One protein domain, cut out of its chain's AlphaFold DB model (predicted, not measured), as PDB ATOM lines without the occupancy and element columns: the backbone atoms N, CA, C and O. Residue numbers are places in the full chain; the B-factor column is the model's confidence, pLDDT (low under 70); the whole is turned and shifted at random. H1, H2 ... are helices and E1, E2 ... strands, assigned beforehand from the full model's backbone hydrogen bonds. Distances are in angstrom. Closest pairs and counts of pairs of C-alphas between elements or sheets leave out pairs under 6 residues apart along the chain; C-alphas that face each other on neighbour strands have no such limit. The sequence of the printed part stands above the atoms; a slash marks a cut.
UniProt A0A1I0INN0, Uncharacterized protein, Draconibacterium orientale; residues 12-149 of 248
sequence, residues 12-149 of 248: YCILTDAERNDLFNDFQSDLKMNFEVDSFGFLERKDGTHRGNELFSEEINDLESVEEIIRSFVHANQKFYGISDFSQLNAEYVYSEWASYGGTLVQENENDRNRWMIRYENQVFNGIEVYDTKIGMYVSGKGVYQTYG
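AT A GLANCE: This is residues 12 to 149 of the 248 residues of an uncharacterized protein of Draconibacterium orientale (UniProt A0A1I0INN0). A twisted sheet of four strands, E3 E4 E5 E6, has one long helix, H3, packed across one of its faces, and a small two-stranded hairpin, E1 and E2, sits beside its E6 edge. H1 packs on the hairpin beyond that edge, and long loops, residues 98 to 114 and 121 to 135, extend from opposite ends of the sheet. The printed part has 138 residues with three named helices and six named strands, in the order H1 E1 E2 H2 H3 E3 E4 E5 E6; both sheets are antiparallel. The class is mixed, helices and strands, though under half of the residues are in named elements. The whole is compact, with a radius of gyration of the C-alphas of 15.8 A and spans of 49 by 36 by 22 A.

HOW THE PARTS SIT: E3, residues 91 to 97, E4, 115 to 120, E5, 136 to 140, and E6, 143 to 148, form a meander, each strand the antiparallel neighbour of the one before. E3 and E6 are its edge strands. In the hairpin E3 and E4, N 95 and O 117 are 2.9 A apart, within hydrogen-bond range; so are N 118 and O 137, 2.9 A, in the hairpin E4 and E5, and N 138 and O 146, 2.9 A, in the hairpin E5 and E6. H3, residues 63 to 76, is on one face of this sheet, making two layers, a helix layer and a sheet layer. Its height over the sheet is 8.6 A, and it lies over E5, running across the strands at 71 degrees to E5 on the local plane. The closest C-alphas of H3 and E6 are those of Ile 69 and Gly 143, 5.9 A apart. E1, residues 35 to 37, and E2, residues 43 to 45, are an antiparallel hairpin, with N 36 and O 44 at 2.9 A. The closest C-alphas of E2 and E6 are those of Glu 44 and Tyr 148, 5.1 A apart. H1, residues 17 to 25, is not on the larger sheet; its closest C-alpha to E1 is that of Arg 20, 6.2 A from that of Val 37. H2, residues 53 to 56, only grazes the larger sheet with residues 54 to 56; the C-alphas of Phe 56 and Ser 140 are 6.1 A apart, the closest of H2 and E5. H1 and H3 have every O i to N i+4 pair within hydrogen-bond range; H2 is too short for such a pair.

IN THESE COORDINATES: E3 measures 17.2 A from first to last C-alpha, E4 16.8 A, E5 13.8 A and E6 15.1 A, ending at C-alpha 148 (52.365, 36.873, -0.184). H3 measures 19.9 A from C-alpha 63 (38.541, 45.032, -11.294). H1, 12.1 A, begins at C-alpha 17 (55.477, 20.561, 10.439).

THE WHOLE: The C-alphas of Cys 13 and Glu 108, the two farthest apart, are 49.3 A apart. The printed part has no cut; the links H3 to E3, E3 to E4 and E4 to E5 are long. The pLDDT is under 70 at residues 50, 52 and 102 to 104.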
ATOM      1  N   TYR A  12      53.769  35.568  17.434       95.75
ATOM      2  CA  TYR A  12      53.498  34.516  16.454       95.75
ATOM      3  C   TYR A  12      54.708  33.599  16.429       95.75
ATOM      4  O   TYR A  12      55.784  34.016  16.007       95.75
ATOM      5  N   CYS A  13      54.575  32.386  16.950       96.56
ATOM      6  CA  CYS A  13      55.692  31.453  17.041       96.56
ATOM      7  C   CYS A  13      55.633  30.415  15.924       96.56
ATOM      8  O   CYS A  13      54.562  30.108  15.412       96.56
ATOM      9  N   ILE A  14      56.807  29.907  15.552       97.25
ATOM     10  CA  ILE A  14      56.942  28.909  14.500       97.25
ATOM     11  C   ILE A  14      56.101  27.682  14.850       97.25
ATOM     12  O   ILE A  14      56.231  27.127  15.943       97.25
ATOM     13  N   LEU A  15      55.289  27.266  13.889       96.88
ATOM     14  CA  LEU A  15      54.522  26.036  13.921       96.88
ATOM     15  C   LEU A  15      55.413  24.842  13.569       96.88
ATOM     16  O   LEU A  15      56.320  24.925  12.735       96.88
ATOM     17  N   THR A  16      55.128  23.704  14.185       97.19
ATOM     18  CA  THR A  16      55.695  22.416  13.787       97.19
ATOM     19  C   THR A  16      55.193  22.001  12.403       97.19
ATOM     20  O   THR A  16      54.140  22.436  11.941       97.19
ATOM     21  N   ASP A  17      55.913  21.096  11.736       96.31
ATOM     22  CA  ASP A  17      55.477  20.561  10.439       96.31
ATOM     23  C   ASP A  17      54.102  19.882  10.514       96.31
ATOM     24  O   ASP A  17      53.321  19.978   9.573       96.31
ATOM     25  N   ALA A  18      53.785  19.231  11.638       96.81
ATOM     26  CA  ALA A  18      52.474  18.628  11.861       96.81
ATOM     27  C   ALA A  18      51.369  19.695  11.905       96.81
ATOM     28  O   ALA A  18      50.412  19.597  11.146       96.81
ATOM     29  N   GLU A  19      51.548  20.754  12.699       96.44
ATOM     30  CA  GLU A  19      50.587  21.865  12.789       96.44
ATOM     31  C   GLU A  19      50.398  22.571  11.442       96.44
ATOM     32  O   GLU A  19      49.274  22.905  11.075       96.44
ATOM     33  N   ARG A  20      51.476  22.763  10.669       95.81
ATOM     34  CA  ARG A  20      51.387  23.361   9.329       95.81
ATOM     35  C   ARG A  20      50.650  22.467   8.342       95.81
ATOM     36  O   ARG A  20      49.834  22.970   7.575       95.81
ATOM     37  N   ASN A  21      50.916  21.162   8.360       94.81
ATOM     38  CA  ASN A  21      50.217  20.207   7.502       94.81
ATOM     39  C   ASN A  21      48.731  20.130   7.854       94.81
ATOM     40  O   ASN A  21      47.895  20.168   6.955       94.81
ATOM     41  N   ASP A  22      48.398  20.088   9.144       94.69
ATOM     42  CA  ASP A  22      47.015  20.108   9.616       94.69
ATOM     43  C   ASP A  22      46.319  21.410   9.210       94.69
ATOM     44  O   ASP A  22      45.224  21.382   8.649       94.69
ATOM     45  N   LEU A  23      46.989  22.558   9.373       94.38
ATOM     46  CA  LEU A  23      46.455  23.833   8.914       94.38
ATOM     47  C   LEU A  23      46.242  23.820   7.395       94.38
ATOM     48  O   LEU A  23      45.166  24.190   6.927       94.38
ATOM     49  N   PHE A  24      47.210  23.342   6.615       95.88
ATOM     50  CA  PHE A  24      47.091  23.289   5.163       95.88
ATOM     51  C   PHE A  24      46.042  22.281   4.685       95.88
ATOM     52  O   PHE A  24      45.469  22.473   3.613       95.88
ATOM     53  N   ASN A  25      45.718  21.237   5.453       93.44
ATOM     54  CA  ASN A  25      44.685  20.269   5.083       93.44
ATOM     55  C   ASN A  25      43.320  20.934   4.891       93.44
ATOM     56  O   ASN A  25      42.695  20.682   3.859       93.44
ATOM     57  N   ASP A  26      42.924  21.874   5.757       89.94
ATOM     58  CA  ASP A  26      41.657  22.598   5.556       89.94
ATOM     59  C   ASP A  26      41.758  23.802   4.602       89.94
ATOM     60  O   ASP A  26      40.778  24.528   4.458       89.94
ATOM     61  N   PHE A  27      42.896  24.027   3.928       94.44
ATOM     62  CA  PHE A  27      42.980  25.022   2.849       94.44
ATOM     63  C   PHE A  27      42.061  24.642   1.683       94.44
ATOM     64  O   PHE A  27      42.188  23.537   1.136       94.44
ATOM     65  N   GLN A  28      41.175  25.569   1.305       91.44
ATOM     66  CA  GLN A  28      40.156  25.404   0.271       91.44
ATOM     67  C   GLN A  28      40.549  26.190  -0.985       91.44
ATOM     68  O   GLN A  28      40.388  27.410  -1.054       91.44
ATOM     69  N   SER A  29      41.081  25.486  -1.985       91.50
ATOM     70  CA  SER A  29      41.363  26.039  -3.312       91.50
ATOM     71  C   SER A  29      41.582  24.915  -4.319       91.50
ATOM     72  O   SER A  29      42.328  23.974  -4.043       91.50
ATOM     73  N   ASP A  30      41.029  25.056  -5.521       89.75
ATOM     74  CA  ASP A  30      41.360  24.177  -6.652       89.75
ATOM     75  C   ASP A  30      42.817  24.358  -7.111       89.75
ATOM     76  O   ASP A  30      43.398  23.489  -7.755       89.75
ATOM     77  N   LEU A  31      43.443  25.472  -6.722       91.06
ATOM     78  CA  LEU A  31      44.828  25.819  -7.023       91.06
ATOM     79  C   LEU A  31      45.765  25.532  -5.847       91.06
ATOM     80  O   LEU A  31      46.866  26.079  -5.782       91.06
ATOM     81  N   LYS A  32      45.352  24.652  -4.924       92.06
ATOM     82  CA  LYS A  32      46.093  24.286  -3.708       92.06
ATOM     83  C   LYS A  32      47.561  23.952  -3.943       92.06
ATOM     84  O   LYS A  32      48.394  24.290  -3.113       92.06
ATOM     85  N   MET A  33      47.901  23.350  -5.082       90.19
ATOM     86  CA  MET A  33      49.288  23.020  -5.415       90.19
ATOM     87  C   MET A  33      50.226  24.234  -5.524       90.19
ATOM     88  O   MET A  33      51.435  24.038  -5.428       90.19
ATOM     89  N   ASN A  34      49.693  25.449  -5.707       92.19
ATOM     90  CA  ASN A  34      50.453  26.696  -5.860       92.19
ATOM     91  C   ASN A  34      50.773  27.393  -4.531       92.19
ATOM     92  O   ASN A  34      51.435  28.432  -4.523       92.19
ATOM     93  N   PHE A  35      50.294  26.840  -3.421       94.81
ATOM     94  CA  PHE A  35      50.403  27.452  -2.108       94.81
ATOM     95  C   PHE A  35      51.141  26.547  -1.134       94.81
ATOM     96  O   PHE A  35      51.203  25.325  -1.291       94.81
ATOM     97  N   GLU A  36      51.664  27.178  -0.099       95.06
ATOM     98  CA  GLU A  36      52.146  26.526   1.102       95.06
ATOM     99  C   GLU A  36      51.802  27.370   2.328       95.06
ATOM    100  O   GLU A  36      51.325  28.499   2.216       95.06
ATOM    101  N   VAL A  37      51.996  26.781   3.504       95.62
ATOM    102  CA  VAL A  37      51.869  27.481   4.780       95.62
ATOM    103  C   VAL A  37      53.271  27.774   5.286       95.62
ATOM    104  O   VAL A  37      54.083  26.855   5.467       95.62
ATOM    105  N   ASP A  38      53.544  29.051   5.519       94.69
ATOM    106  CA  ASP A  38      54.825  29.521   6.018       94.69
ATOM    107  C   ASP A  38      55.094  29.001   7.445       94.69
ATOM    108  O   ASP A  38      54.291  28.293   8.061       94.69
ATOM    109  N   SER A  39      56.256  29.325   8.011       95.44
ATOM    110  CA  SER A  39      56.594  28.850   9.357       95.44
ATOM    111  C   SER A  39      55.668  29.376  10.461       95.44
ATOM    112  O   SER A  39      55.670  28.797  11.541       95.44
ATOM    113  N   PHE A  40      54.898  30.440  10.227       95.12
ATOM    114  CA  PHE A  40      54.047  31.101  11.218       95.12
ATOM    115  C   PHE A  40      52.545  30.852  11.013       95.12
ATOM    116  O   PHE A  40      51.745  31.311  11.826       95.12
ATOM    117  N   GLY A  41      52.158  30.090   9.984       94.50
ATOM    118  CA  GLY A  41      50.764  29.735   9.714       94.50
ATOM    119  C   GLY A  41      50.077  30.591   8.647       94.50
ATOM    120  O   GLY A  41      48.879  30.419   8.422       94.50
ATOM    121  N   PHE A  42      50.801  31.488   7.979       94.81
ATOM    122  CA  PHE A  42      50.270  32.307   6.894       94.81
ATOM    123  C   PHE A  42      50.342  31.562   5.564       94.81
ATOM    124  O   PHE A  42      51.225  30.731   5.343       94.81
ATOM    125  N   LEU A  43      49.399  31.854   4.668       94.81
ATOM    126  CA  LEU A  43      49.445  31.315   3.314       94.81
ATOM    127  C   LEU A  43      50.485  32.079   2.491       94.81
ATOM    128  O   LEU A  43      50.443  33.305   2.421       94.81
ATOM    129  N   GLU A  44      51.361  31.353   1.810       93.12
ATOM    130  CA  GLU A  44      52.360  31.915   0.907       93.12
ATOM    131  C   GLU A  44      52.348  31.162  -0.428       93.12
ATOM    132  O   GLU A  44      51.761  30.085  -0.581       93.12
ATOM    133  N   ARG A  45      52.974  31.758  -1.442       92.12
ATOM    134  CA  ARG A  45      53.269  31.058  -2.688       92.12
ATOM    135  C   ARG A  45      54.191  29.873  -2.421       92.12
ATOM    136  O   ARG A  45      55.161  29.991  -1.683       92.12
ATOM    137  N   LYS A  46      53.967  28.780  -3.137       91.19
ATOM    138  CA  LYS A  46      54.931  27.690  -3.201       91.19
ATOM    139  C   LYS A  46      55.980  27.982  -4.266       91.19
ATOM    140  O   LYS A  46      55.659  28.139  -5.446       91.19
ATOM    141  N   ASP A  47      57.247  28.040  -3.875       83.69
ATOM    142  CA  ASP A  47      58.328  28.235  -4.838       83.69
ATOM    143  C   ASP A  47      58.466  27.023  -5.785       83.69
ATOM    144  O   ASP A  47      58.250  25.864  -5.424       83.69
ATOM    145  N   GLY A  48      58.836  27.294  -7.040       75.88
ATOM    146  CA  GLY A  48      59.096  26.255  -8.044       75.88
ATOM    147  C   GLY A  48      57.856  25.638  -8.703       75.88
ATOM    148  O   GLY A  48      57.998  24.719  -9.510       75.88
ATOM    149  N   THR A  49      56.645  26.133  -8.430       74.88
ATOM    150  CA  THR A  49      55.443  25.692  -9.152       74.88
ATOM    151  C   THR A  49      55.382  26.331 -10.537       74.88
ATOM    152  O   THR A  49      55.247  27.551 -10.674       74.88
ATOM    153  N   HIS A  50      55.470  25.507 -11.582       68.19
ATOM    154  CA  HIS A  50      55.254  25.964 -12.951       68.19
ATOM    155  C   HIS A  50      53.805  26.415 -13.136       68.19
ATOM    156  O   HIS A  50      52.865  25.678 -12.845       68.19
ATOM    157  N   ARG A  51      53.630  27.630 -13.660       71.50
ATOM    158  CA  ARG A  51      52.313  28.164 -14.002       71.50
ATOM    159  C   ARG A  51      51.846  27.501 -15.293       71.50
ATOM    160  O   ARG A  51      52.386  27.784 -16.358       71.50
ATOM    161  N   GLY A  52      50.898  26.577 -15.172       68.25
ATOM    162  CA  GLY A  52      50.313  25.887 -16.316       68.25
ATOM    163  C   GLY A  52      49.428  26.808 -17.154       68.25
ATOM    164  O   GLY A  52      48.839  27.762 -16.645       68.25
ATOM    165  N   ASN A  53      49.305  26.482 -18.439       73.19
ATOM    166  CA  ASN A  53      48.518  27.227 -19.426       73.19
ATOM    167  C   ASN A  53      47.031  27.331 -19.023       73.19
ATOM    168  O   ASN A  53      46.360  28.294 -19.378       73.19
ATOM    169  N   GLU A  54      46.538  26.360 -18.248       81.56
ATOM    170  CA  GLU A  54      45.160  26.288 -17.743       81.56
ATOM    171  C   GLU A  54      44.798  27.415 -16.766       81.56
ATOM    172  O   GLU A  54      43.630  27.774 -16.664       81.56
ATOM    173  N   LEU A  55      45.778  28.012 -16.074       86.69
ATOM    174  CA  LEU A  55      45.513  29.123 -15.151       86.69
ATOM    175  C   LEU A  55      44.943  30.346 -15.872       86.69
ATOM    176  O   LEU A  55      44.204  31.114 -15.265       86.69
ATOM    177  N   PHE A  56      45.295  30.527 -17.144       88.94
ATOM    178  CA  PHE A  56      45.003  31.726 -17.928       88.94
ATOM    179  C   PHE A  56      44.087  31.418 -19.120       88.94
ATOM    180  O   PHE A  56      44.178  32.061 -20.163       88.94
ATOM    181  N   SER A  57      43.226  30.402 -18.977       87.31
ATOM    182  CA  SER A  57      42.278  29.972 -20.011       87.31
ATOM    183  C   SER A  57      40.980  30.782 -20.051       87.31
ATOM    184  O   SER A  57      40.124  30.501 -20.883       87.31
ATOM    185  N   GLU A  58      40.806  31.731 -19.132       90.06
ATOM    186  CA  GLU A  58      39.612  32.561 -18.971       90.06
ATOM    187  C   GLU A  58      40.021  34.026 -18.811       90.06
ATOM    188  O   GLU A  58      41.045  34.329 -18.190       90.06
ATOM    189  N   GLU A  59      39.214  34.923 -19.368       92.12
ATOM    190  CA  GLU A  59      39.392  36.367 -19.242       92.12
ATOM    191  C   GLU A  59      38.752  36.894 -17.957       92.12
ATOM    192  O   GLU A  59      37.720  36.398 -17.509       92.12
ATOM    193  N   ILE A  60      39.348  37.944 -17.399       94.62
ATOM    194  CA  ILE A  60      38.721  38.810 -16.403       94.62
ATOM    195  C   ILE A  60      39.117  40.230 -16.765       94.62
ATOM    196  O   ILE A  60      40.277  40.597 -16.601       94.62
ATOM    197  N   ASN A  61      38.180  41.027 -17.262       93.81
ATOM    198  CA  ASN A  61      38.499  42.322 -17.866       93.81
ATOM    199  C   ASN A  61      38.225  43.514 -16.935       93.81
ATOM    200  O   ASN A  61      38.625  44.636 -17.244       93.81
ATOM    201  N   ASP A  62      37.603  43.283 -15.780       95.00
ATOM    202  CA  ASP A  62      37.224  44.311 -14.814       95.00
ATOM    203  C   ASP A  62      37.748  44.021 -13.400       95.00
ATOM    204  O   ASP A  62      37.920  42.876 -12.985       95.00
ATOM    205  N   LEU A  63      38.008  45.098 -12.654       95.38
ATOM    206  CA  LEU A  63      38.541  45.032 -11.294       95.38
ATOM    207  C   LEU A  63      37.513  44.502 -10.281       95.38
ATOM    208  O   LEU A  63      37.905  43.838  -9.328       95.38
ATOM    209  N   GLU A  64      36.219  44.757 -10.486       96.31
ATOM    210  CA  GLU A  64      35.154  44.339  -9.562       96.31
ATOM    211  C   GLU A  64      35.100  42.810  -9.439       96.31
ATOM    212  O   GLU A  64      35.130  42.273  -8.330       96.31
ATOM    213  N   SER A  65      35.155  42.102 -10.568       96.56
ATOM    214  CA  SER A  65      35.233  40.639 -10.608       96.56
ATOM    215  C   SER A  65      36.496  40.108  -9.919       96.56
ATOM    216  O   SER A  65      36.456  39.106  -9.205       96.56
ATOM    217  N   VAL A  66      37.636  40.790 -10.085       97.12
ATOM    218  CA  VAL A  66      38.899  40.420  -9.418       97.12
ATOM    219  C   VAL A  66      38.785  40.581  -7.901       97.12
ATOM    220  O   VAL A  66      39.221  39.704  -7.151       97.12
ATOM    221  N   GLU A  67      38.183  41.674  -7.437       95.75
ATOM    222  CA  GLU A  67      37.942  41.921  -6.017       95.75
ATOM    223  C   GLU A  67      36.953  40.915  -5.415       95.75
ATOM    224  O   GLU A  67      37.155  40.469  -4.283       95.75
ATOM    225  N   GLU A  68      35.923  40.497  -6.156       96.06
ATOM    226  CA  GLU A  68      34.992  39.447  -5.727       96.06
ATOM    227  C   GLU A  68      35.691  38.087  -5.576       96.06
ATOM    228  O   GLU A  68      35.486  37.388  -4.575       96.06
ATOM    229  N   ILE A  69      36.572  37.734  -6.518       96.75
ATOM    230  CA  ILE A  69      37.391  36.518  -6.445       96.75
ATOM    231  C   ILE A  69      38.290  36.546  -5.204       96.75
ATOM    232  O   ILE A  69      38.325  35.573  -4.446       96.75
ATOM    233  N   ILE A  70      38.994  37.657  -4.961       95.81
ATOM    234  CA  ILE A  70      39.850  37.817  -3.775       95.81
ATOM    235  C   ILE A  70      39.023  37.721  -2.494       95.81
ATOM    236  O   ILE A  70      39.407  37.011  -1.561       95.81
ATOM    237  N   ARG A  71      37.868  38.394  -2.453       94.81
ATOM    238  CA  ARG A  71      36.975  38.382  -1.292       94.81
ATOM    239  C   ARG A  71      36.495  36.978  -0.967       94.81
ATOM    240  O   ARG A  71      36.565  36.552   0.184       94.81
ATOM    241  N   SER A  72      36.062  36.244  -1.983       94.94
ATOM    242  CA  SER A  72      35.623  34.858  -1.837       94.94
ATOM    243  C   SER A  72      36.764  33.961  -1.360       94.94
ATOM    244  O   SER A  72      36.587  33.169  -0.435       94.94
ATOM    245  N   PHE A  73      37.958  34.130  -1.931       94.88
ATOM    246  CA  PHE A  73      39.135  33.345  -1.579       94.88
ATOM    247  C   PHE A  73      39.589  33.566  -0.133       94.88
ATOM    248  O   PHE A  73      39.780  32.596   0.601       94.88
ATOM    249  N   VAL A  74      39.721  34.820   0.305       93.50
ATOM    250  CA  VAL A  74      40.111  35.131   1.687       93.50
ATOM    251  C   VAL A  74      38.991  34.762   2.665       93.50
ATOM    252  O   VAL A  74      39.296  34.261   3.741       93.50
ATOM    253  N   HIS A  75      37.707  34.896   2.300       92.06
ATOM    254  CA  HIS A  75      36.595  34.442   3.145       92.06
ATOM    255  C   HIS A  75      36.606  32.919   3.363       92.06
ATOM    256  O   HIS A  75      36.468  32.455   4.493       92.06
ATOM    257  N   ALA A  76      36.834  32.137   2.306       93.19
ATOM    258  CA  ALA A  76      36.942  30.681   2.406       93.19
ATOM    259  C   ALA A  76      38.175  30.224   3.210       93.19
ATOM    260  O   ALA A  76      38.189  29.123   3.756       93.19
ATOM    261  N   ASN A  77      39.201  31.074   3.298       93.25
ATOM    262  CA  ASN A  77      40.506  30.750   3.868       93.25
ATOM    263  C   ASN A  77      40.892  31.677   5.036       93.25
ATOM    264  O   ASN A  77      42.076  31.862   5.313       93.25
ATOM    265  N   GLN A  78      39.912  32.223   5.766       89.31
ATOM    266  CA  GLN A  78      40.125  33.207   6.844       89.31
ATOM    267  C   GLN A  78      41.143  32.767   7.899       89.31
ATOM    268  O   GLN A  78      41.824  33.593   8.479       89.31
ATOM    269  N   LYS A  79      41.306  31.469   8.153       89.06
ATOM    270  CA  LYS A  79      42.278  30.988   9.144       89.06
ATOM    271  C   LYS A  79      43.748  31.247   8.779       89.06
ATOM    272  O   LYS A  79      44.587  31.224   9.669       89.06
ATOM    273  N   PHE A  80      44.054  31.475   7.501       91.38
ATOM    274  CA  PHE A  80      45.412  31.778   7.027       91.38
ATOM    275  C   PHE A  80      45.677  33.276   6.887       91.38
ATOM    276  O   PHE A  80      46.816  33.699   6.699       91.38
ATOM    277  N   TYR A  81      44.613  34.071   6.945       83.69
ATOM    278  CA  TYR A  81      44.645  35.507   6.768       83.69
ATOM    279  C   TYR A  81      44.163  36.137   8.061       83.69
ATOM    280  O   TYR A  81      43.007  35.983   8.427       83.69
ATOM    281  N   GLY A  82      44.986  36.926   8.750       82.44
ATOM    282  CA  GLY A  82      44.512  37.663   9.928       82.44
ATOM    283  C   GLY A  82      43.445  38.734   9.631       82.44
ATOM    284  O   GLY A  82      43.161  39.562  10.495       82.44
ATOM    285  N   ILE A  83      42.883  38.751   8.420       86.62
ATOM    286  CA  ILE A  83      41.902  39.705   7.919       86.62
ATOM    287  C   ILE A  83      40.510  39.268   8.385       86.62
ATOM    288  O   ILE A  83      39.935  38.301   7.883       86.62
ATOM    289  N   SER A  84      39.949  40.009   9.336       79.44
ATOM    290  CA  SER A  84      38.566  39.824   9.801       79.44
ATOM    291  C   SER A  84      37.564  40.716   9.062       79.44
ATOM    292  O   SER A  84      36.381  40.386   8.999       79.44
ATOM    293  N   ASP A  85      38.037  41.813   8.466       85.44
ATOM    294  CA  ASP A  85      37.228  42.807   7.766       85.44
ATOM    295  C   ASP A  85      37.953  43.288   6.502       85.44
ATOM    296  O   ASP A  85      38.996  43.937   6.567       85.44
ATOM    297  N   PHE A  86      37.389  42.977   5.333       85.69
ATOM    298  CA  PHE A  86      37.953  43.367   4.038       85.69
ATOM    299  C   PHE A  86      37.929  44.866   3.782       85.69
ATOM    300  O   PHE A  86      38.683  45.330   2.934       85.69
ATOM    301  N   SER A  87      37.083  45.629   4.479       87.56
ATOM    302  CA  SER A  87      37.071  47.086   4.324       87.56
ATOM    303  C   SER A  87      38.365  47.742   4.821       87.56
ATOM    304  O   SER A  87      38.624  48.897   4.503       87.56
ATOM    305  N   GLN A  88      39.198  46.994   5.555       87.44
ATOM    306  CA  GLN A  88      40.529  47.416   5.993       87.44
ATOM    307  C   GLN A  88      41.596  47.272   4.897       87.44
ATOM    308  O   GLN A  88      42.709  47.764   5.065       87.44
ATOM    309  N   LEU A  89      41.287  46.585   3.792       91.19
ATOM    310  CA  LEU A  89      42.207  46.396   2.679       91.19
ATOM    311  C   LEU A  89      42.040  47.522   1.655       91.19
ATOM    312  O   LEU A  89      41.100  47.523   0.863       91.19
ATOM    313  N   ASN A  90      43.000  48.441   1.627       93.50
ATOM    314  CA  ASN A  90      43.097  49.473   0.596       93.50
ATOM    315  C   ASN A  90      44.087  49.035  -0.480       93.50
ATOM    316  O   ASN A  90      45.217  48.662  -0.163       93.50
ATOM    317  N   ALA A  91      43.687  49.057  -1.751       95.19
ATOM    318  CA  ALA A  91      44.596  48.731  -2.844       95.19
ATOM    319  C   ALA A  91      45.646  49.846  -3.020       95.19
ATOM    320  O   ALA A  91      45.308  50.974  -3.367       95.19
ATOM    321  N   GLU A  92      46.924  49.517  -2.822       96.44
ATOM    322  CA  GLU A  92      48.056  50.414  -3.098       96.44
ATOM    323  C   GLU A  92      48.427  50.371  -4.587       96.44
ATOM    324  O   GLU A  92      48.816  51.369  -5.193       96.44
ATOM    325  N   TYR A  93      48.356  49.179  -5.180       96.62
ATOM    326  CA  TYR A  93      48.804  48.934  -6.541       96.62
ATOM    327  C   TYR A  93      47.944  47.866  -7.207       96.62
ATOM    328  O   TYR A  93      47.731  46.786  -6.656       96.62
ATOM    329  N   VAL A  94      47.493  48.171  -8.422       97.50
ATOM    330  CA  VAL A  94      46.725  47.269  -9.277       97.50
ATOM    331  C   VAL A  94      47.436  47.171 -10.616       97.50
ATOM    332  O   VAL A  94      47.752  48.180 -11.246       97.50
ATOM    333  N   TYR A  95      47.680  45.944 -11.050       96.94
ATOM    334  CA  TYR A  95      48.292  45.645 -12.332       96.94
ATOM    335  C   TYR A  95      47.521  44.540 -13.033       96.94
ATOM    336  O   TYR A  95      47.130  43.552 -12.414       96.94
ATOM    337  N   SER A  96      47.326  44.704 -14.336       95.88
ATOM    338  CA  SER A  96      46.678  43.710 -15.175       95.88
ATOM    339  C   SER A  96      47.369  43.610 -16.517       95.88
ATOM    340  O   SER A  96      47.867  44.596 -17.063       95.88
ATOM    341  N   GLU A  97      47.391  42.403 -17.065       93.31
ATOM    342  CA  GLU A  97      47.922  42.161 -18.398       93.31
ATOM    343  C   GLU A  97      47.294  40.925 -19.041       93.31
ATOM    344  O   GLU A  97      46.604  40.123 -18.399       93.31
ATOM    345  N   TRP A  98      47.588  40.762 -20.325       91.69
ATOM    346  CA  TRP A  98      47.385  39.507 -21.019       91.69
ATOM    347  C   TRP A  98      48.605  38.596 -20.861       91.69
ATOM    348  O   TRP A  98      49.739  38.975 -21.155       91.69
ATOM    349  N   ALA A  99      48.375  37.358 -20.446       87.12
ATOM    350  CA  ALA A  99      49.377  36.318 -20.334       87.12
ATOM    351  C   ALA A  99      49.117  35.221 -21.375       87.12
ATOM    352  O   ALA A  99      48.207  34.407 -21.224       87.12
ATOM    353  N   SER A 100      49.954  35.168 -22.415       77.38
ATOM    354  CA  SER A 100      49.923  34.105 -23.428       77.38
ATOM    355  C   SER A 100      50.924  33.006 -23.069       77.38
ATOM    356  O   SER A 100      52.043  32.963 -23.576       77.38
ATOM    357  N   TYR A 101      50.551  32.115 -22.150       72.00
ATOM    358  CA  TYR A 101      51.373  30.947 -21.809       72.00
ATOM    359  C   TYR A 101      51.056  29.750 -22.710       72.00
ATOM    360  O   TYR A 101      50.930  28.646 -22.222       72.00
ATOM    361  N   GLY A 102      50.874  29.925 -24.023       61.56
ATOM    362  CA  GLY A 102      50.637  28.793 -24.938       61.56
ATOM    363  C   GLY A 102      49.349  27.995 -24.664       61.56
ATOM    364  O   GLY A 102      49.283  26.804 -24.972       61.56
ATOM    365  N   GLY A 103      48.348  28.626 -24.041       65.25
ATOM    366  CA  GLY A 103      46.990  28.092 -23.918       65.25
ATOM    367  C   GLY A 103      46.188  28.235 -25.215       65.25
ATOM    368  O   GLY A 103      46.669  28.790 -26.199       65.25
ATOM    369  N   THR A 104      44.951  27.733 -25.216       69.88
ATOM    370  CA  THR A 104      44.014  27.880 -26.347       69.88
ATOM    371  C   THR A 104      43.331  29.246 -26.390       69.88
ATOM    372  O   THR A 104      42.732  29.583 -27.407       69.88
ATOM    373  N   LEU A 105      43.395  30.008 -25.295       81.31
ATOM    374  CA  LEU A 105      42.853  31.358 -25.220       81.31
ATOM    375  C   LEU A 105      43.771  32.317 -25.994       81.31
ATOM    376  O   LEU A 105      44.974  32.389 -25.730       81.31
ATOM    377  N   VAL A 106      43.203  33.032 -26.962       84.38
ATOM    378  CA  VAL A 106      43.904  33.993 -27.822       84.38
ATOM    379  C   VAL A 106      43.413  35.388 -27.473       84.38
ATOM    380  O   VAL A 106      42.225  35.566 -27.249       84.38
ATOM    381  N   GLN A 107      44.325  36.359 -27.437       88.31
ATOM    382  CA  GLN A 107      43.955  37.751 -27.216       88.31
ATOM    383  C   GLN A 107      43.225  38.272 -28.453       88.31
ATOM    384  O   GLN A 107      43.824  38.326 -29.531       88.31
ATOM    385  N   GLU A 108      41.959  38.652 -28.313       87.62
ATOM    386  CA  GLU A 108      41.174  39.205 -29.420       87.62
ATOM    387  C   GLU A 108      41.270  40.736 -29.454       87.62
ATOM    388  O   GLU A 108      41.233  41.347 -30.527       87.62
ATOM    389  N   ASN A 109      41.462  41.358 -28.289       88.19
ATOM    390  CA  ASN A 109      41.536  42.796 -28.089       88.19
ATOM    391  C   ASN A 109      42.692  43.171 -27.141       88.19
ATOM    392  O   ASN A 109      42.998  42.495 -26.160       88.19
ATOM    393  N   GLU A 110      43.327  44.319 -27.392       86.94
ATOM    394  CA  GLU A 110      44.367  44.878 -26.519       86.94
ATOM    395  C   GLU A 110      43.880  45.186 -25.095       86.94
ATOM    396  O   GLU A 110      44.701  45.386 -24.200       86.94
ATOM    397  N   ASN A 111      42.564  45.228 -24.874       89.31
ATOM    398  CA  ASN A 111      41.935  45.428 -23.571       89.31
ATOM    399  C   ASN A 111      41.679  44.129 -22.809       89.31
ATOM    400  O   ASN A 111      41.409  44.205 -21.613       89.31
ATOM    401  N   ASP A 112      41.836  42.965 -23.442       91.81
ATOM    402  CA  ASP A 112      41.611  41.699 -22.756       91.81
ATOM    403  C   ASP A 112      42.702  41.467 -21.709       91.81
ATOM    404  O   ASP A 112      43.893  41.750 -21.909       91.81
ATOM    405  N   ARG A 113      42.295  40.954 -20.559       93.56
ATOM    406  CA  ARG A 113      43.134  40.655 -19.408       93.56
ATOM    407  C   ARG A 113      42.754  39.271 -18.913       93.56
ATOM    408  O   ARG A 113      41.589  38.902 -18.852       93.56
ATOM    409  N   ASN A 114      43.752  38.500 -18.523       93.00
ATOM    410  CA  ASN A 114      43.549  37.191 -17.893       93.00
ATOM    411  C   ASN A 114      44.436  37.009 -16.652       93.00
ATOM    412  O   ASN A 114      44.366  35.982 -15.976       93.00
ATOM    413  N   ARG A 115      45.267  38.014 -16.344       93.94
ATOM    414  CA  ARG A 115      46.178  38.031 -15.209       93.94
ATOM    415  C   ARG A 115      46.110  39.374 -14.509       93.94
ATOM    416  O   ARG A 115      46.351  40.413 -15.121       93.94
ATOM    417  N   TRP A 116      45.861  39.318 -13.208       97.06
ATOM    418  CA  TRP A 116      45.827  40.476 -12.327       97.06
ATOM    419  C   TRP A 116      46.763  40.288 -11.143       97.06
ATOM    420  O   TRP A 116      47.036  39.167 -10.709       97.06
ATOM    421  N   MET A 117      47.252  41.405 -10.624       96.62
ATOM    422  CA  MET A 117      47.974  41.501  -9.370       96.62
ATOM    423  C   MET A 117      47.433  42.704  -8.606       96.62
ATOM    424  O   MET A 117      47.416  43.817  -9.131       96.62
ATOM    425  N   ILE A 118      46.994  42.466  -7.374       97.75
ATOM    426  CA  ILE A 118      46.620  43.518  -6.432       97.75
ATOM    427  C   ILE A 118      47.578  43.437  -5.253       97.75
ATOM    428  O   ILE A 118      47.771  42.367  -4.675       97.75
ATOM    429  N   ARG A 119      48.179  44.571  -4.899       97.31
ATOM    430  CA  ARG A 119      48.921  44.747  -3.653       97.31
ATOM    431  C   ARG A 119      48.195  45.767  -2.794       97.31
ATOM    432  O   ARG A 119      47.916  46.875  -3.247       97.31
ATOM    433  N   TYR A 120      47.908  45.374  -1.566       96.75
ATOM    434  CA  TYR A 120      47.260  46.207  -0.568       96.75
ATOM    435  C   TYR A 120      48.290  47.009   0.229       96.75
ATOM    436  O   TYR A 120      49.466  46.636   0.309       96.75
ATOM    437  N   GLU A 121      47.839  48.121   0.799       97.06
ATOM    438  CA  GLU A 121      48.595  48.907   1.771       97.06
ATOM    439  C   GLU A 121      48.954  48.073   3.014       97.06
ATOM    440  O   GLU A 121      48.465  46.957   3.216       97.06
ATOM    441  N   ASN A 122      49.838  48.620   3.849       96.94
ATOM    442  CA  ASN A 122      50.144  48.022   5.143       96.94
ATOM    443  C   ASN A 122      48.894  47.991   6.036       96.94
ATOM    444  O   ASN A 122      48.046  48.884   5.995       96.94
ATOM    445  N   GLN A 123      48.818  46.974   6.889       95.94
ATOM    446  CA  GLN A 123      47.836  46.879   7.954       95.94
ATOM    447  C   GLN A 123      47.904  48.118   8.853       95.94
ATOM    448  O   GLN A 123      48.980  48.552   9.265       95.94
ATOM    449  N   VAL A 124      46.736  48.633   9.234       95.69
ATOM    450  CA  VAL A 124      46.597  49.664  10.265       95.69
ATOM    451  C   VAL A 124      45.865  49.057  11.457       95.69
ATOM    452  O   VAL A 124      44.748  48.563  11.327       95.69
ATOM    453  N   PHE A 125      46.485  49.101  12.634       95.31
ATOM    454  CA  PHE A 125      45.911  48.605  13.882       95.31
ATOM    455  C   PHE A 125      45.769  49.755  14.881       95.31
ATOM    456  O   PHE A 125      46.753  50.393  15.243       95.31
ATOM    457  N   ASN A 126      44.537  50.049  15.313       94.12
ATOM    458  CA  ASN A 126      44.217  51.196  16.179       94.12
ATOM    459  C   ASN A 126      44.794  52.539  15.678       94.12
ATOM    460  O   ASN A 126      45.238  53.369  16.466       94.12
ATOM    461  N   GLY A 127      44.797  52.752  14.358       94.94
ATOM    462  CA  GLY A 127      45.338  53.963  13.730       94.94
ATOM    463  C   GLY A 127      46.865  53.997  13.603       94.94
ATOM    464  O   GLY A 127      47.396  54.996  13.128       94.94
ATOM    465  N   ILE A 128      47.566  52.929  13.996       97.38
ATOM    466  CA  ILE A 128      49.022  52.799  13.891       97.38
ATOM    467  C   ILE A 128      49.352  51.813  12.770       97.38
ATOM    468  O   ILE A 128      48.826  50.701  12.732       97.38
ATOM    469  N   GLU A 129      50.228  52.216  11.858       97.44
ATOM    470  CA  GLU A 129      50.697  51.357  10.772       97.44
ATOM    471  C   GLU A 129      51.527  50.181  11.314       97.44
ATOM    472  O   GLU A 129      52.357  50.337  12.217       97.44
ATOM    473  N   VAL A 130      51.313  48.996  10.742       97.88
ATOM    474  CA  VAL A 130      52.124  47.801  10.975       97.88
ATOM    475  C   VAL A 130      53.102  47.650   9.815       97.88
ATOM    476  O   VAL A 130      52.712  47.404   8.675       97.88
ATOM    477  N   TYR A 131      54.387  47.804  10.108       97.06
ATOM    478  CA  TYR A 131      55.448  47.852   9.110       97.06
ATOM    479  C   TYR A 131      55.540  46.562   8.286       97.06
ATOM    480  O   TYR A 131      55.534  45.466   8.845       97.06
ATOM    481  N   ASP A 132      55.687  46.731   6.970       94.25
ATOM    482  CA  ASP A 132      55.929  45.669   5.982       94.25
ATOM    483  C   ASP A 132      54.915  44.511   6.047       94.25
ATOM    484  O   ASP A 132      55.253  43.331   6.119       94.25
ATOM    485  N   THR A 133      53.629  44.871   6.047       95.38
ATOM    486  CA  THR A 133      52.486  43.941   6.125       95.38
ATOM    487  C   THR A 133      51.633  43.919   4.863       95.38
ATOM    488  O   THR A 133      50.536  43.360   4.850       95.38
ATOM    489  N   LYS A 134      52.131  44.508   3.773       94.81
ATOM    490  CA  LYS A 134      51.443  44.520   2.479       94.81
ATOM    491  C   LYS A 134      51.108  43.103   2.047       94.81
ATOM    492  O   LYS A 134      52.001  42.276   1.864       94.81
ATOM    493  N   ILE A 135      49.830  42.855   1.790       94.94
ATOM    494  CA  ILE A 135      49.385  41.616   1.160       94.94
ATOM    495  C   ILE A 135      49.364  41.812  -0.349       94.94
ATOM    496  O   ILE A 135      48.810  42.787  -0.853       94.94
ATOM    497  N   GLY A 136      49.943  40.864  -1.078       95.69
ATOM    498  CA  GLY A 136      49.791  40.771  -2.522       95.69
ATOM    499  C   GLY A 136      49.026  39.526  -2.929       95.69
ATOM    500  O   GLY A 136      49.200  38.456  -2.343       95.69
ATOM    501  N   MET A 137      48.200  39.655  -3.961       96.19
ATOM    502  CA  MET A 137      47.448  38.553  -4.550       96.19
ATOM    503  C   MET A 137      47.536  38.604  -6.065       96.19
ATOM    504  O   MET A 137      47.373  39.664  -6.666       96.19
ATOM    505  N   TYR A 138      47.783  37.449  -6.677       95.62
ATOM    506  CA  TYR A 138      47.674  37.280  -8.117       95.62
ATOM    507  C   TYR A 138      46.444  36.453  -8.462       95.62
ATOM    508  O   TYR A 138      46.196  35.409  -7.852       95.62
ATOM    509  N   VAL A 139      45.706  36.917  -9.465       96.62
ATOM    510  CA  VAL A 139      44.363  36.437  -9.786       96.62
ATOM    511  C   VAL A 139      44.249  36.124 -11.273       96.62
ATOM    512  O   VAL A 139      44.805  36.835 -12.116       96.62
ATOM    513  N   SER A 140      43.531  35.050 -11.587       94.38
ATOM    514  CA  SER A 140      43.058  34.707 -12.929       94.38
ATOM    515  C   SER A 140      41.596  34.261 -12.870       94.38
ATOM    516  O   SER A 140      41.035  34.176 -11.776       94.38
ATOM    517  N   GLY A 141      40.974  33.955 -14.022       92.69
ATOM    518  CA  GLY A 141      39.578  33.476 -14.088       92.69
ATOM    519  C   GLY A 141      39.287  32.285 -13.170       92.69
ATOM    520  O   GLY A 141      38.197  32.151 -12.625       92.69
ATOM    521  N   LYS A 142      40.316  31.475 -12.892       92.81
ATOM    522  CA  LYS A 142      40.242  30.302 -12.014       92.81
ATOM    523  C   LYS A 142      40.312  30.612 -10.519       92.81
ATOM    524  O   LYS A 142      40.107  29.710  -9.712       92.81
ATOM    525  N   GLY A 143      40.642  31.842 -10.136       95.50
ATOM    526  CA  GLY A 143      40.780  32.248  -8.741       95.50
ATOM    527  C   GLY A 143      42.128  32.885  -8.408       95.50
ATOM    528  O   GLY A 143      42.947  33.202  -9.276       95.50
ATOM    529  N   VAL A 144      42.373  33.055  -7.107       95.75
ATOM    530  CA  VAL A 144      43.687  33.459  -6.594       95.75
ATOM    531  C   VAL A 144      44.647  32.285  -6.748       95.75
ATOM    532  O   VAL A 144      44.393  31.195  -6.235       95.75
ATOM    533  N   TYR A 145      45.760  32.504  -7.446       93.75
ATOM    534  CA  TYR A 145      46.758  31.462  -7.712       93.75
ATOM    535  C   TYR A 145      48.099  31.718  -7.021       93.75
ATOM    536  O   TYR A 145      48.981  30.863  -7.062       93.75
ATOM    537  N   GLN A 146      48.278  32.897  -6.421       93.81
ATOM    538  CA  GLN A 146      49.458  33.240  -5.640       93.81
ATOM    539  C   GLN A 146      49.118  34.325  -4.618       93.81
ATOM    540  O   GLN A 146      48.368  35.252  -4.922       93.81
ATOM    541  N   THR A 147      49.736  34.254  -3.442       94.62
ATOM    542  CA  THR A 147      49.677  35.304  -2.421       94.62
ATOM    543  C   THR A 147      51.047  35.501  -1.766       94.62
ATOM    544  O   THR A 147      51.924  34.646  -1.909       94.62
ATOM    545  N   TYR A 148      51.243  36.626  -1.089       93.75
ATOM    546  CA  TYR A 148      52.365  36.873  -0.184       93.75
ATOM    547  C   TYR A 148      51.986  37.960   0.830       93.75
ATOM    548  O   TYR A 148      51.016  38.694   0.616       93.75
ATOM    549  N   GLY A 149      52.804  38.105   1.874       93.31
ATOM    550  CA  GLY A 149      52.618  39.103   2.927       93.31
ATOM    551  C   GLY A 149      51.792  38.580   4.098       93.31
ATOM    552  O   GLY A 149      51.075  37.589   3.978       93.31
TER     553      GLY A 149